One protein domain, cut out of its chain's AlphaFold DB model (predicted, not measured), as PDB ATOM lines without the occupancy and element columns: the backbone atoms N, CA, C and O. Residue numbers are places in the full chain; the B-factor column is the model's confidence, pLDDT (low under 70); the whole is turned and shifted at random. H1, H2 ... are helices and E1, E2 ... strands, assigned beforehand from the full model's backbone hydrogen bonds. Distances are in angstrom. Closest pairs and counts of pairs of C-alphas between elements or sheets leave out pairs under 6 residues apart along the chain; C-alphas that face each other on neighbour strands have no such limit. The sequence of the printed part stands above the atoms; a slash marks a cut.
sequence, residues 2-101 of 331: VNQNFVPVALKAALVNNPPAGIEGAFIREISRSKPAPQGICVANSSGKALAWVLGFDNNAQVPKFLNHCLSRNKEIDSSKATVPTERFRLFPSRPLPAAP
ATOM      1  N   VAL A   2      39.239  -0.665 -23.060       54.22
ATOM      2  CA  VAL A   2      38.679  -2.023 -22.834       54.22
ATOM      3  C   VAL A   2      38.896  -2.944 -24.046       54.22
ATOM      4  O   VAL A   2      39.578  -3.949 -23.915       54.22
ATOM      5  N   ASN A   3      38.465  -2.548 -25.247       52.16
ATOM      6  CA  ASN A   3      38.560  -3.393 -26.456       52.16
ATOM      7  C   ASN A   3      39.990  -3.634 -26.990       52.16
ATOM      8  O   ASN A   3      40.154  -4.365 -27.956       52.16
ATOM      9  N   GLN A   4      41.016  -2.990 -26.421       70.06
ATOM     10  CA  GLN A   4      42.417  -3.227 -26.810       70.06
ATOM     11  C   GLN A   4      43.055  -4.356 -25.996       70.06
ATOM     12  O   GLN A   4      43.930  -5.045 -26.505       70.06
ATOM     13  N   ASN A   5      42.617  -4.538 -24.747       75.81
ATOM     14  CA  ASN A   5      43.226  -5.478 -23.802       75.81
ATOM     15  C   ASN A   5      42.260  -6.580 -23.338       75.81
ATOM     16  O   ASN A   5      42.682  -7.515 -22.667       75.81
ATOM     17  N   PHE A   6      40.970  -6.465 -23.664       79.19
ATOM     18  CA  PHE A   6      39.930  -7.397 -23.245       79.19
ATOM     19  C   PHE A   6      39.033  -7.794 -24.411       79.19
ATOM     20  O   PHE A   6      38.646  -6.960 -25.230       79.19
ATOM     21  N   VAL A   7      38.639  -9.066 -24.410       80.00
ATOM     22  CA  VAL A   7      37.590  -9.613 -25.271       80.00
ATOM     23  C   VAL A   7      36.382  -9.914 -24.382       80.00
ATOM     24  O   VAL A   7      36.468 -10.821 -23.551       80.00
ATOM     25  N   PRO A   8      35.276  -9.155 -24.479       77.38
ATOM     26  CA  PRO A   8      34.078  -9.463 -23.713       77.38
ATOM     27  C   PRO A   8      33.418 -10.725 -24.276       77.38
ATOM     28  O   PRO A   8      33.140 -10.811 -25.471       77.38
ATOM     29  N   VAL A   9      33.143 -11.690 -23.401       75.56
ATOM     30  CA  VAL A   9      32.454 -12.937 -23.747       75.56
ATOM     31  C   VAL A   9      31.256 -13.098 -22.823       75.56
ATOM     32  O   VAL A   9      31.399 -13.067 -21.601       75.56
ATOM     33  N   ALA A  10      30.070 -13.272 -23.403       73.25
ATOM     34  CA  ALA A  10      28.881 -13.655 -22.657       73.25
ATOM     35  C   ALA A  10      28.825 -15.185 -22.561       73.25
ATOM     36  O   ALA A  10      28.728 -15.872 -23.576       73.25
ATOM     37  N   LEU A  11      28.892 -15.720 -21.341       71.44
ATOM     38  CA  LEU A  11      28.750 -17.152 -21.076       71.44
ATOM     39  C   LEU A  11      27.403 -17.422 -20.410       71.44
ATOM     40  O   LEU A  11      27.035 -16.766 -19.436       71.44
ATOM     41  N   LYS A  12      26.673 -18.421 -20.913       71.31
ATOM     42  CA  LYS A  12      25.417 -18.868 -20.298       71.31
ATOM     43  C   LYS A  12      25.707 -19.476 -18.925       71.31
ATOM     44  O   LYS A  12      26.550 -20.366 -18.818       71.31
ATOM     45  N   ALA A  13      24.963 -19.064 -17.898       67.00
ATOM     46  CA  ALA A  13      25.127 -19.571 -16.531       67.00
ATOM     47  C   ALA A  13      25.031 -21.108 -16.461       67.00
ATOM     48  O   ALA A  13      25.812 -21.752 -15.759       67.00
ATOM     49  N   ALA A  14      24.143 -21.707 -17.260       65.06
ATOM     50  CA  ALA A  14      24.013 -23.157 -17.388       65.06
ATOM     51  C   ALA A  14      25.309 -23.852 -17.847       65.06
ATOM     52  O   ALA A  14      25.646 -24.898 -17.297       65.06
ATOM     53  N   LEU A  15      26.067 -23.262 -18.783       69.25
ATOM     54  CA  LEU A  15      27.362 -23.803 -19.223       69.25
ATOM     55  C   LEU A  15      28.402 -23.708 -18.109       69.25
ATOM     56  O   LEU A  15      29.178 -24.632 -17.903       69.25
ATOM     57  N   VAL A  16      28.390 -22.618 -17.338       74.44
ATOM     58  CA  VAL A  16      29.277 -22.469 -16.177       74.44
ATOM     59  C   VAL A  16      28.927 -23.485 -15.084       74.44
ATOM     60  O   VAL A  16      29.810 -23.965 -14.376       74.44
ATOM     61  N   ASN A  17      27.654 -23.835 -14.909       71.12
ATOM     62  CA  ASN A  17      27.232 -24.860 -13.949       71.12
ATOM     63  C   ASN A  17      27.537 -26.282 -14.427       71.12
ATOM     64  O   ASN A  17      27.960 -27.096 -13.613       71.12
ATOM     65  N   ASN A  18      27.391 -26.545 -15.725       71.00
ATOM     66  CA  ASN A  18      27.619 -27.849 -16.342       71.00
ATOM     67  C   ASN A  18      28.582 -27.708 -17.531       71.00
ATOM     68  O   ASN A  18      28.139 -27.688 -18.684       71.00
ATOM     69  N   PRO A  19      29.896 -27.572 -17.276       76.81
ATOM     70  CA  PRO A  19      30.859 -27.362 -18.344       76.81
ATOM     71  C   PRO A  19      30.917 -28.586 -19.270       76.81
ATOM     72  O   PRO A  19      31.013 -29.708 -18.761       76.81
ATOM     73  N   PRO A  20      30.911 -28.405 -20.603       72.88
ATOM     74  CA  PRO A  20      31.000 -29.520 -21.542       72.88
ATOM     75  C   PRO A  20      32.354 -30.257 -21.450       72.88
ATOM     76  O   PRO A  20      33.255 -29.907 -20.678       72.88
ATOM     77  N   ALA A  21      32.524 -31.320 -22.234       70.75
ATOM     78  CA  ALA A  21      33.832 -31.949 -22.414       70.75
ATOM     79  C   ALA A  21      34.776 -31.062 -23.263       70.75
ATOM     80  O   ALA A  21      34.363 -30.058 -23.841       70.75
ATOM     81  N   GLY A  22      36.059 -31.430 -23.342       74.50
ATOM     82  CA  GLY A  22      37.043 -30.753 -24.199       74.50
ATOM     83  C   GLY A  22      37.673 -29.487 -23.601       74.50
ATOM     84  O   GLY A  22      37.537 -29.208 -22.406       74.50
ATOM     85  N   ILE A  23      38.407 -28.745 -24.441       74.44
ATOM     86  CA  ILE A  23      39.232 -27.587 -24.040       74.44
ATOM     87  C   ILE A  23      38.361 -26.423 -23.550       74.44
ATOM     88  O   ILE A  23      38.632 -25.870 -22.485       74.44
ATOM     89  N   GLU A  24      37.284 -26.095 -24.270       76.06
ATOM     90  CA  GLU A  24      36.325 -25.062 -23.851       76.06
ATOM     91  C   GLU A  24      35.699 -25.418 -22.500       76.06
ATOM     92  O   GLU A  24      35.698 -24.619 -21.566       76.06
ATOM     93  N   GLY A  25      35.260 -26.666 -22.354       77.94
ATOM     94  CA  GLY A  25      34.761 -27.192 -21.096       77.94
ATOM     95  C   GLY A  25      35.765 -27.110 -19.948       77.94
ATOM     96  O   GLY A  25      35.389 -26.822 -18.815       77.94
ATOM     97  N   ALA A  26      37.052 -27.332 -20.223       81.00
ATOM     98  CA  ALA A  26      38.113 -27.202 -19.228       81.00
ATOM     99  C   ALA A  26      38.307 -25.743 -18.791       81.00
ATOM    100  O   ALA A  26      38.450 -25.482 -17.596       81.00
ATOM    101  N   PHE A  27      38.237 -24.794 -19.725       83.69
ATOM    102  CA  PHE A  27      38.262 -23.367 -19.408       83.69
ATOM    103  C   PHE A  27      37.033 -22.936 -18.599       83.69
ATOM    104  O   PHE A  27      37.153 -22.267 -17.572       83.69
ATOM    105  N   ILE A  28      35.844 -23.392 -18.993       85.50
ATOM    106  CA  ILE A  28      34.608 -23.102 -18.264       85.50
ATOM    107  C   ILE A  28      34.624 -23.752 -16.868       85.50
ATOM    108  O   ILE A  28      34.110 -23.156 -15.924       85.50
ATOM    109  N   ARG A  29      35.260 -24.920 -16.680       85.00
ATOM    110  CA  ARG A  29      35.504 -25.506 -15.344       85.00
ATOM    111  C   ARG A  29      36.365 -24.603 -14.467       85.00
ATOM    112  O   ARG A  29      36.048 -24.444 -13.292       85.00
ATOM    113  N   GLU A  30      37.407 -23.995 -15.025       86.50
ATOM    114  CA  GLU A  30      38.277 -23.071 -14.290       86.50
ATOM    115  C   GLU A  30      37.519 -21.805 -13.852       86.50
ATOM    116  O   GLU A  30      37.575 -21.404 -12.688       86.50
ATOM    117  N   ILE A  31      36.697 -21.245 -14.744       87.62
ATOM    118  CA  ILE A  31      35.741 -20.178 -14.415       87.62
ATOM    119  C   ILE A  31      34.775 -20.651 -13.316       87.62
ATOM    120  O   ILE A  31      34.591 -19.964 -12.310       87.62
ATOM    121  N   SER A  32      34.194 -21.843 -13.468       86.00
ATOM    122  CA  SER A  32      33.202 -22.409 -12.550       86.00
ATOM    123  C   SER A  32      33.741 -22.609 -11.137       86.00
ATOM    124  O   SER A  32      33.069 -22.250 -10.176       86.00
ATOM    125  N   ARG A  33      34.978 -23.100 -11.000       87.81
ATOM    126  CA  ARG A  33      35.679 -23.232  -9.715       87.81
ATOM    127  C   ARG A  33      35.776 -21.895  -8.982       87.81
ATOM    128  O   ARG A  33      35.644 -21.836  -7.760       87.81
ATOM    129  N   SER A  34      36.042 -20.825  -9.723       85.38
ATOM    130  CA  SER A  34      36.281 -19.504  -9.147       85.38
ATOM    131  C   SER A  34      35.010 -18.742  -8.765       85.38
ATOM    132  O   SER A  34      35.085 -17.749  -8.038       85.38
ATOM    133  N   LYS A  35      33.835 -19.180  -9.230       85.25
ATOM    134  CA  LYS A  35      32.608 -18.397  -9.092       85.25
ATOM    135  C   LYS A  35      32.079 -18.427  -7.646       85.25
ATOM    136  O   LYS A  35      31.921 -19.497  -7.060       85.25
ATOM    137  N   PRO A  36      31.759 -17.271  -7.044       79.12
ATOM    138  CA  PRO A  36      30.976 -17.209  -5.815       79.12
ATOM    139  C   PRO A  36      29.467 -17.377  -6.076       79.12
ATOM    140  O   PRO A  36      28.736 -17.754  -5.168       79.12
ATOM    141  N   ALA A  37      28.998 -17.106  -7.299       73.06
ATOM    142  CA  ALA A  37      27.621 -17.333  -7.741       73.06
ATOM    143  C   ALA A  37      27.584 -17.600  -9.263       73.06
ATOM    144  O   ALA A  37      28.558 -17.284  -9.945       73.06
ATOM    145  N   PRO A  38      26.479 -18.129  -9.826       66.75
ATOM    146  CA  PRO A  38      26.354 -18.409 -11.266       66.75
ATOM    147  C   PRO A  38      26.500 -17.205 -12.214       66.75
ATOM    148  O   PRO A  38      26.609 -17.403 -13.419       66.75
ATOM    149  N   GLN A  39      26.517 -15.977 -11.694       72.31
ATOM    150  CA  GLN A  39      26.677 -14.749 -12.473       72.31
ATOM    151  C   GLN A  39      27.807 -13.873 -11.933       72.31
ATOM    152  O   GLN A  39      28.301 -14.059 -10.819       72.31
ATOM    153  N   GLY A  40      28.120 -12.839 -12.694       81.06
ATOM    154  CA  GLY A  40      29.099 -11.829 -12.346       81.06
ATOM    155  C   GLY A  40      30.062 -11.639 -13.499       81.06
ATOM    156  O   GLY A  40      29.843 -12.136 -14.604       81.06
ATOM    157  N   ILE A  41      31.132 -10.910 -13.230       88.75
ATOM    158  CA  ILE A  41      32.195 -10.680 -14.195       88.75
ATOM    159  C   ILE A  41      33.421 -11.447 -13.721       88.75
ATOM    160  O   ILE A  41      33.981 -11.146 -12.666       88.75
ATOM    161  N   CYS A  42      33.822 -12.432 -14.519       91.31
ATOM    162  CA  CYS A  42      35.102 -13.108 -14.394       91.31
ATOM    163  C   CYS A  42      36.082 -12.487 -15.382       91.31
ATOM    164  O   CYS A  42      35.762 -12.354 -16.564       91.31
ATOM    165  N   VAL A  43      37.278 -12.140 -14.917       92.44
ATOM    166  CA  VAL A  43      38.393 -11.825 -15.811       92.44
ATOM    167  C   VAL A  43      39.357 -12.993 -15.788       92.44
ATOM    168  O   VAL A  43      39.933 -13.300 -14.745       92.44
ATOM    169  N   ALA A  44      39.542 -13.620 -16.945       89.00
ATOM    170  CA  ALA A  44      40.545 -14.650 -17.150       89.00
ATOM    171  C   ALA A  44      41.630 -14.166 -18.115       89.00
ATOM    172  O   ALA A  44      41.374 -13.321 -18.976       89.00
ATOM    173  N   ASN A  45      42.841 -14.690 -17.962       85.75
ATOM    174  CA  ASN A  45      43.948 -14.389 -18.865       85.75
ATOM    175  C   ASN A  45      44.035 -15.385 -20.034       85.75
ATOM    176  O   ASN A  45      43.285 -16.356 -20.108       85.75
ATOM    177  N   SER A  46      44.985 -15.163 -20.944       78.81
ATOM    178  CA  SER A  46      45.205 -16.006 -22.130       78.81
ATOM    179  C   SER A  46      45.693 -17.426 -21.820       78.81
ATOM    180  O   SER A  46      45.532 -18.309 -22.656       78.81
ATOM    181  N   SER A  47      46.229 -17.678 -20.618       77.81
ATOM    182  CA  SER A  47      46.508 -19.040 -20.127       77.81
ATOM    183  C   SER A  47      45.255 -19.756 -19.596       77.81
ATOM    184  O   SER A  47      45.323 -20.892 -19.130       77.81
ATOM    185  N   GLY A  48      44.110 -19.071 -19.652       80.38
ATOM    186  CA  GLY A  48      42.806 -19.528 -19.200       80.38
ATOM    187  C   GLY A  48      42.651 -19.573 -17.678       80.38
ATOM    188  O   GLY A  48      41.736 -20.224 -17.186       80.38
ATOM    189  N   LYS A  49      43.508 -18.866 -16.927       86.19
ATOM    190  CA  LYS A  49      43.407 -18.718 -15.467       86.19
ATOM    191  C   LYS A  49      42.450 -17.596 -15.096       86.19
ATOM    192  O   LYS A  49      42.578 -16.484 -15.610       86.19
ATOM    193  N   ALA A  50      41.535 -17.868 -14.168       90.19
ATOM    194  CA  ALA A  50      40.627 -16.865 -13.622       90.19
ATOM    195  C   ALA A  50      41.362 -15.972 -12.603       90.19
ATOM    196  O   ALA A  50      41.762 -16.432 -11.534       90.19
ATOM    197  N   LEU A  51      41.528 -14.688 -12.927       92.06
ATOM    198  CA  LEU A  51      42.257 -13.711 -12.111       92.06
ATOM    199  C   LEU A  51      41.389 -13.168 -10.977       92.06
ATOM    200  O   LEU A  51      41.778 -13.194  -9.806       92.06
ATOM    201  N   ALA A  52      40.190 -12.697 -11.318       94.62
ATOM    202  CA  ALA A  52      39.243 -12.163 -10.353       94.62
ATOM    203  C   ALA A  52      37.791 -12.378 -10.789       94.62
ATOM    204  O   ALA A  52      37.483 -12.399 -11.984       94.62
ATOM    205  N   TRP A  53      36.903 -12.469  -9.800       93.62
ATOM    206  CA  TRP A  53      35.457 -12.532  -9.966       93.62
ATOM    207  C   TRP A  53      34.765 -11.451  -9.149       93.62
ATOM    208  O   TRP A  53      35.035 -11.297  -7.957       93.62
ATOM    209  N   VAL A  54      33.799 -10.760  -9.746       91.75
ATOM    210  CA  VAL A  54      32.976  -9.766  -9.052       91.75
ATOM    211  C   VAL A  54      31.487  -9.974  -9.328       91.75
ATOM    212  O   VAL A  54      31.085 -10.170 -10.473       91.75
ATOM    213  N   LEU A  55      30.661  -9.952  -8.275       85.00
ATOM    214  CA  LEU A  55      29.198 -10.040  -8.401       85.00
ATOM    215  C   LEU A  55      28.546  -8.692  -8.725       85.00
ATOM    216  O   LEU A  55      27.553  -8.650  -9.443       85.00
ATOM    217  N   GLY A  56      29.116  -7.598  -8.229       83.75
ATOM    218  CA  GLY A  56      28.638  -6.247  -8.490       83.75
ATOM    219  C   GLY A  56      29.676  -5.185  -8.150       83.75
ATOM    220  O   GLY A  56      30.721  -5.459  -7.562       83.75
ATOM    221  N   PHE A  57      29.380  -3.947  -8.513       86.44
ATOM    222  CA  PHE A  57      30.252  -2.805  -8.266       86.44
ATOM    223  C   PHE A  57      29.579  -1.838  -7.309       86.44
ATOM    224  O   PHE A  57      28.365  -1.661  -7.378       86.44
ATOM    225  N   ASP A  58      30.370  -1.161  -6.475       80.94
ATOM    226  CA  ASP A  58      29.849  -0.092  -5.614       80.94
ATOM    227  C   ASP A  58      29.189   1.027  -6.436       80.94
ATOM    228  O   ASP A  58      28.247   1.679  -5.991       80.94
ATOM    229  N   ASN A  59      29.701   1.264  -7.647       81.38
ATOM    230  CA  ASN A  59      29.149   2.175  -8.646       81.38
ATOM    231  C   ASN A  59      29.798   1.937 -10.019       81.38
ATOM    232  O   ASN A  59      30.843   1.291 -10.133       81.38
ATOM    233  N   ASN A  60      29.217   2.532 -11.065       82.88
ATOM    234  CA  ASN A  60      29.694   2.403 -12.447       82.88
ATOM    235  C   ASN A  60      31.162   2.825 -12.634       82.88
ATOM    236  O   ASN A  60      31.855   2.264 -13.480       82.88
ATOM    237  N   ALA A  61      31.670   3.770 -11.832       88.19
ATOM    238  CA  ALA A  61      33.060   4.218 -11.927       88.19
ATOM    239  C   ALA A  61      34.075   3.151 -11.466       88.19
ATOM    240  O   ALA A  61      35.259   3.265 -11.786       88.19
ATOM    241  N   GLN A  62      33.637   2.104 -10.753       91.25
ATOM    242  CA  GLN A  62      34.514   1.001 -10.345       91.25
ATOM    243  C   GLN A  62      34.728  -0.043 -11.442       91.25
ATOM    244  O   GLN A  62      35.720  -0.765 -11.385       91.25
ATOM    245  N   VAL A  63      33.865  -0.105 -12.462       89.75
ATOM    246  CA  VAL A  63      34.008  -1.059 -13.576       89.75
ATOM    247  C   VAL A  63      35.380  -0.935 -14.261       89.75
ATOM    248  O   VAL A  63      36.112  -1.926 -14.297       89.75
ATOM    249  N   PRO A  64      35.812   0.246 -14.751       91.19
ATOM    250  CA  PRO A  64      37.140   0.374 -15.354       91.19
ATOM    251  C   PRO A  64      38.281   0.153 -14.347       91.19
ATOM    252  O   PRO A  64      39.333  -0.356 -14.724       91.19
ATOM    253  N   LYS A  65      38.082   0.484 -13.063       94.38
ATOM    254  CA  LYS A  65      39.094   0.259 -12.016       94.38
ATOM    255  C   LYS A  65      39.322  -1.226 -11.751       94.38
ATOM    256  O   LYS A  65      40.466  -1.639 -11.613       94.38
ATOM    257  N   PHE A  66      38.260  -2.025 -11.750       94.69
ATOM    258  CA  PHE A  66      38.346  -3.479 -11.648       94.69
ATOM    259  C   PHE A  66      39.088  -4.095 -12.836       94.69
ATOM    260  O   PHE A  66      39.948  -4.948 -12.651       94.69
ATOM    261  N   LEU A  67      38.824  -3.625 -14.057       94.06
ATOM    262  CA  LEU A  67      39.567  -4.089 -15.230       94.06
ATOM    263  C   LEU A  67      41.063  -3.744 -15.126       94.06
ATOM    264  O   LEU A  67      41.911  -4.599 -15.376       94.06
ATOM    265  N   ASN A  68      41.405  -2.529 -14.690       92.62
ATOM    266  CA  ASN A  68      42.798  -2.129 -14.464       92.62
ATOM    267  C   ASN A  68      43.482  -2.944 -13.355       92.62
ATOM    268  O   ASN A  68      44.654  -3.303 -13.487       92.62
ATOM    269  N   HIS A  69      42.748  -3.266 -12.289       93.81
ATOM    270  CA  HIS A  69      43.195  -4.177 -11.234       93.81
ATOM    271  C   HIS A  69      43.562  -5.550 -11.808       93.81
ATOM    272  O   HIS A  69      44.681  -6.021 -11.619       93.81
ATOM    273  N   CYS A  70      42.681  -6.147 -12.614       93.50
ATOM    274  CA  CYS A  70      42.956  -7.430 -13.258       93.50
ATOM    275  C   CYS A  70      44.144  -7.374 -14.234       93.50
ATOM    276  O   CYS A  70      44.919  -8.327 -14.292       93.50
ATOM    277  N   LEU A  71      44.331  -6.272 -14.975       90.94
ATOM    278  CA  LEU A  71      45.509  -6.095 -15.838       90.94
ATOM    279  C   LEU A  71      46.806  -6.055 -15.037       90.94
ATOM    280  O   LEU A  71      47.801  -6.628 -15.470       90.94
ATOM    281  N   SER A  72      46.794  -5.376 -13.892       89.75
ATOM    282  CA  SER A  72      47.962  -5.271 -13.014       89.75
ATOM    283  C   SER A  72      48.319  -6.646 -12.457       89.75
ATOM    284  O   SER A  72      49.441  -7.108 -12.649       89.75
ATOM    285  N   ARG A  73      47.321  -7.381 -11.951       88.62
ATOM    286  CA  ARG A  73      47.507  -8.765 -11.496       88.62
ATOM    287  C   ARG A  73      48.004  -9.696 -12.596       88.62
ATOM    288  O   ARG A  73      48.863 -10.529 -12.341       88.62
ATOM    289  N   ASN A  74      47.521  -9.548 -13.830       87.88
ATOM    290  CA  ASN A  74      48.009 -10.367 -14.940       87.88
ATOM    291  C   ASN A  74      49.500 -10.142 -15.246       87.88
ATOM    292  O   ASN A  74      50.154 -11.061 -15.723       87.88
ATOM    293  N   LYS A  75      50.032  -8.937 -14.999       85.62
ATOM    294  CA  LYS A  75      51.462  -8.634 -15.186       85.62
ATOM    295  C   LYS A  75      52.336  -9.213 -14.075       85.62
ATOM    296  O   LYS A  75      53.494  -9.518 -14.325       85.62
ATOM    297  N   GLU A  76      51.792  -9.335 -12.868       80.88
ATOM    298  CA  GLU A  76      52.493  -9.870 -11.694       80.88
ATOM    299  C   GLU A  76      52.582 -11.403 -11.709       80.88
ATOM    300  O   GLU A  76      53.457 -11.986 -11.072       80.88
ATOM    301  N   ILE A  77      51.690 -12.068 -12.447       77.12
ATOM    302  CA  ILE A  77      51.680 -13.524 -12.578       77.12
ATOM    303  C   ILE A  77      52.766 -13.955 -13.566       77.12
ATOM    304  O   ILE A  77      52.601 -13.868 -14.784       77.12
ATOM    305  N   ASP A  78      53.867 -14.487 -13.035       64.12
ATOM    306  CA  ASP A  78      54.832 -15.242 -13.831       64.12
ATOM    307  C   ASP A  78      54.191 -16.566 -14.285       64.12
ATOM    308  O   ASP A  78      53.934 -17.480 -13.492       64.12
ATOM    309  N   SER A  79      53.937 -16.648 -15.593       55.81
ATOM    310  CA  SER A  79      53.291 -17.763 -16.300       55.81
ATOM    311  C   SER A  79      53.916 -19.149 -16.079       55.81
ATOM    312  O   SER A  79      53.303 -20.155 -16.438       55.81
ATOM    313  N   SER A  80      55.120 -19.229 -15.503       52.62
ATOM    314  CA  SER A  80      55.871 -20.480 -15.410       52.62
ATOM    315  C   SER A  80      55.730 -21.240 -14.081       52.62
ATOM    316  O   SER A  80      55.917 -22.461 -14.094       52.62
ATOM    317  N   LYS A  81      55.402 -20.592 -12.945       54.72
ATOM    318  CA  LYS A  81      55.453 -21.254 -11.613       54.72
ATOM    319  C   LYS A  81      54.475 -20.770 -10.527       54.72
ATOM    320  O   LYS A  81      54.404 -21.425  -9.488       54.72
ATOM    321  N   ALA A  82      53.730 -19.680 -10.710       61.22
ATOM    322  CA  ALA A  82      52.867 -19.163  -9.643       61.22
ATOM    323  C   ALA A  82      51.475 -19.820  -9.650       61.22
ATOM    324  O   ALA A  82      50.804 -19.862 -10.680       61.22
ATOM    325  N   THR A  83      51.021 -20.289  -8.485       76.69
ATOM    326  CA  THR A  83      49.593 -20.525  -8.252       76.69
ATOM    327  C   THR A  83      48.856 -19.197  -8.408       76.69
ATOM    328  O   THR A  83      49.276 -18.172  -7.871       76.69
ATOM    329  N   VAL A  84      47.752 -19.197  -9.150       85.00
ATOM    330  CA  VAL A  84      46.947 -18.000  -9.416       85.00
ATOM    331  C   VAL A  84      45.629 -18.092  -8.645       85.00
ATOM    332  O   VAL A  84      44.622 -18.545  -9.199       85.00
ATOM    333  N   PRO A  85      45.590 -17.718  -7.350       89.88
ATOM    334  CA  PRO A  85      44.334 -17.685  -6.620       89.88
ATOM    335  C   PRO A  85      43.412 -16.624  -7.226       89.88
ATOM    336  O   PRO A  85      43.806 -15.476  -7.469       89.88
ATOM    337  N   THR A  86      42.156 -16.998  -7.441       93.12
ATOM    338  CA  THR A  86      41.159 -16.072  -7.973       93.12
ATOM    339  C   THR A  86      40.635 -15.202  -6.839       93.12
ATOM    340  O   THR A  86      40.043 -15.713  -5.885       93.12
ATOM    341  N   GLU A  87      40.820 -13.887  -6.931       95.19
ATOM    342  CA  GLU A  87      40.188 -12.967  -5.978       95.19
ATOM    343  C   GLU A  87      38.693 -12.898  -6.246       95.19
ATOM    344  O   GLU A  87      38.247 -12.940  -7.392       95.19
ATOM    345  N   ARG A  88      37.902 -12.786  -5.184       94.62
ATOM    346  CA  ARG A  88      36.447 -12.760  -5.291       94.62
ATOM    347  C   ARG A  88      35.904 -11.550  -4.560       94.62
ATOM    348  O   ARG A  88      36.353 -11.231  -3.464       94.62
ATOM    349  N   PHE A  89      34.902 -10.913  -5.146       92.62
ATOM    350  CA  PHE A  89      34.252  -9.738  -4.584       92.62
ATOM    351  C   PHE A  89      32.740  -9.899  -4.653       92.62
ATOM    352  O   PHE A  89      32.178 -10.205  -5.710       92.62
ATOM    353  N   ARG A  90      32.064  -9.651  -3.528       86.75
ATOM    354  CA  ARG A  90      30.613  -9.445  -3.534       86.75
ATOM    355  C   ARG A  90      30.299  -8.071  -4.124       86.75
ATOM    356  O   ARG A  90      29.458  -7.974  -5.007       86.75
ATOM    357  N   LEU A  91      31.024  -7.045  -3.681       87.12
ATOM    358  CA  LEU A  91      31.060  -5.718  -4.292       87.12
ATOM    359  C   LEU A  91      32.512  -5.286  -4.443       87.12
ATOM    360  O   LEU A  91      33.272  -5.358  -3.477       87.12
ATOM    361  N   PHE A  92      32.906  -4.859  -5.639       90.81
ATOM    362  CA  PHE A  92      34.246  -4.320  -5.843       90.81
ATOM    363  C   PHE A  92      34.271  -2.788  -5.680       90.81
ATOM    364  O   PHE A  92      33.469  -2.113  -6.345       90.81
ATOM    365  N   PRO A  93      35.239  -2.238  -4.914       92.06
ATOM    366  CA  PRO A  93      36.226  -2.940  -4.071       92.06
ATOM    367  C   PRO A  93      35.761  -3.229  -2.627       92.06
ATOM    368  O   PRO A  93      36.461  -3.932  -1.903       92.06
ATOM    369  N   SER A  94      34.622  -2.685  -2.181       91.31
ATOM    370  CA  SER A  94      34.290  -2.566  -0.749       91.31
ATOM    371  C   SER A  94      34.003  -3.868   0.013       91.31
ATOM    372  O   SER A  94      34.106  -3.890   1.241       91.31
ATOM    373  N   ARG A  95      33.615  -4.952  -0.671       89.31
ATOM    374  CA  ARG A  95      33.205  -6.221  -0.041       89.31
ATOM    375  C   ARG A  95      33.945  -7.415  -0.655       89.31
ATOM    376  O   ARG A  95      33.363  -8.122  -1.493       89.31
ATOM    377  N   PRO A  96      35.206  -7.664  -0.254       93.81
ATOM    378  CA  PRO A  96      35.941  -8.850  -0.676       93.81
ATOM    379  C   PRO A  96      35.317 -10.131  -0.105       93.81
ATOM    380  O   PRO A  96      34.673 -10.137   0.943       93.81
ATOM    381  N   LEU A  97      35.516 -11.233  -0.819       92.38
ATOM    382  CA  LEU A  97      35.216 -12.598  -0.400       92.38
ATOM    383  C   LEU A  97      36.537 -13.378  -0.295       92.38
ATOM    384  O   LEU A  97      37.524 -12.981  -0.919       92.38
ATOM    385  N   PRO A  98      36.577 -14.510   0.435       94.56
ATOM    386  CA  PRO A  98      37.764 -15.363   0.461       94.56
ATOM    387  C   PRO A  98      38.209 -15.717  -0.961       94.56
ATOM    388  O   PRO A  98      37.356 -16.013  -1.797       94.56
ATOM    389  N   ALA A  99      39.505 -15.720  -1.266       93.31
ATOM    390  CA  ALA A  99      39.985 -16.112  -2.593       93.31
ATOM    391  C   ALA A  99      39.659 -17.591  -2.896       93.31
ATOM    392  O   ALA A  99      39.518 -18.405  -1.982       93.31
ATOM    393  N   ALA A 100      39.516 -17.945  -4.175       92.06
ATOM    394  CA  ALA A 100      39.401 -19.340  -4.599       92.06
ATOM    395  C   ALA A 100      40.798 -19.891  -4.940       92.06
ATOM    396  O   ALA A 100      41.474 -19.305  -5.792       92.06
ATOM    397  N   PRO A 101      41.237 -21.003  -4.322       89.88
ATOM    398  CA  PRO A 101      42.587 -21.531  -4.513       89.88
ATOM    399  C   PRO A 101      42.792 -22.037  -5.942       89.88
ATOM    400  O   PRO A 101      41.886 -22.651  -6.506       89.88
TER     401      PRO A 101
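Overview. This is residues 2 to 101 of the 331 residues of an uncharacterized protein of Verrucomicrobiales bacterium (UniProt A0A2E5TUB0). Look for a four-stranded sheet set between two helices, with H4 running along one face and H3 slanting across the other. The first stretch of the printed part, with the short helices H1 and H2, passes along the E1 side of this body, from near H4 to a place beside H3. The printed part has 100 residues, with four named helices and four named strands in the order H1 H2 H3 E1 E2 H4 E3 E4; the class is mixed, helices and strands. The sheet is mixed, in the order E1 E2 E3 E4. The whole is compact, with a radius of gyration of the C-alphas of 13.1 A and spans of 37 by 31 by 29 A.

Along the chain. Find C-alpha 2 at (38.679, -2.023, -22.834), where H1 begins; it covers residues 2 to 5. H2 follows at residues 13 to 17, and H3 at residues 22 to 34 is 18.8 A long. Next come E1, residues 41 to 44, 9.7 A, and E2, residues 50 to 54, 11.4 A. From C-alpha 62 at (34.514, 1.001, -10.345), H4 runs 21.1 A to residue 76. E3, residues 86 to 91, is 14.9 A long, and E4, residues 95 to 100, is 15.2 A long and ends at C-alpha 100, (39.401, -19.340, -4.599).

Arrangement. Start at the sheet, where E1 and E2 form an antiparallel hairpin, with N 41 and O 54 2.9 A apart, within hydrogen-bond range. E2 and E3 are parallel, with N 53 and O 87 at 2.8 A. E3 and E4 form the other antiparallel hairpin, with N 97 and O 88 at 2.8 A. E2, H4 and E3 make a strand-helix-strand unit, two parallel neighbour strands with a helix between them along the chain, and its crossover is left-handed. H4 is on the sheet at a height of 9.6 A, over E2 and along the strands, at 19 degrees to E2 on the local plane; the closest C-alphas of H4 and E2 are those of Cys 70 and Leu 51, 6.4 A apart. H3 is on the opposite face at a height of 10.3 A, over E2 and slantwise to the strands at 42 degrees on the local plane; its closest C-alpha pair with E2 is Ile 31 and Ala 50, 6.0 A. Helices on both faces make three layers. H2 touches H3, at residues 28 to 32 of H3 alone; their closest C-alphas, of Val 16 and Ser 32, are 5.3 A apart. H1 is close to H4 but not clearly touching, the C-alphas of Val 2 and Leu 67 being closest at 7.9 A. In H2, H3 and H4 every O i to N i+4 pair is within hydrogen-bond range; H1 is too short for one.

Size, cuts and confidence. The C-alphas farthest apart, of Ala 21 and Ala 61, are 37.7 A apart. The printed part has no cut and no long link. Mean pLDDT of the printed part is 82.1; look for values under 70 at residues 2 to 3, 13 to 15, 38 and 78 to 82.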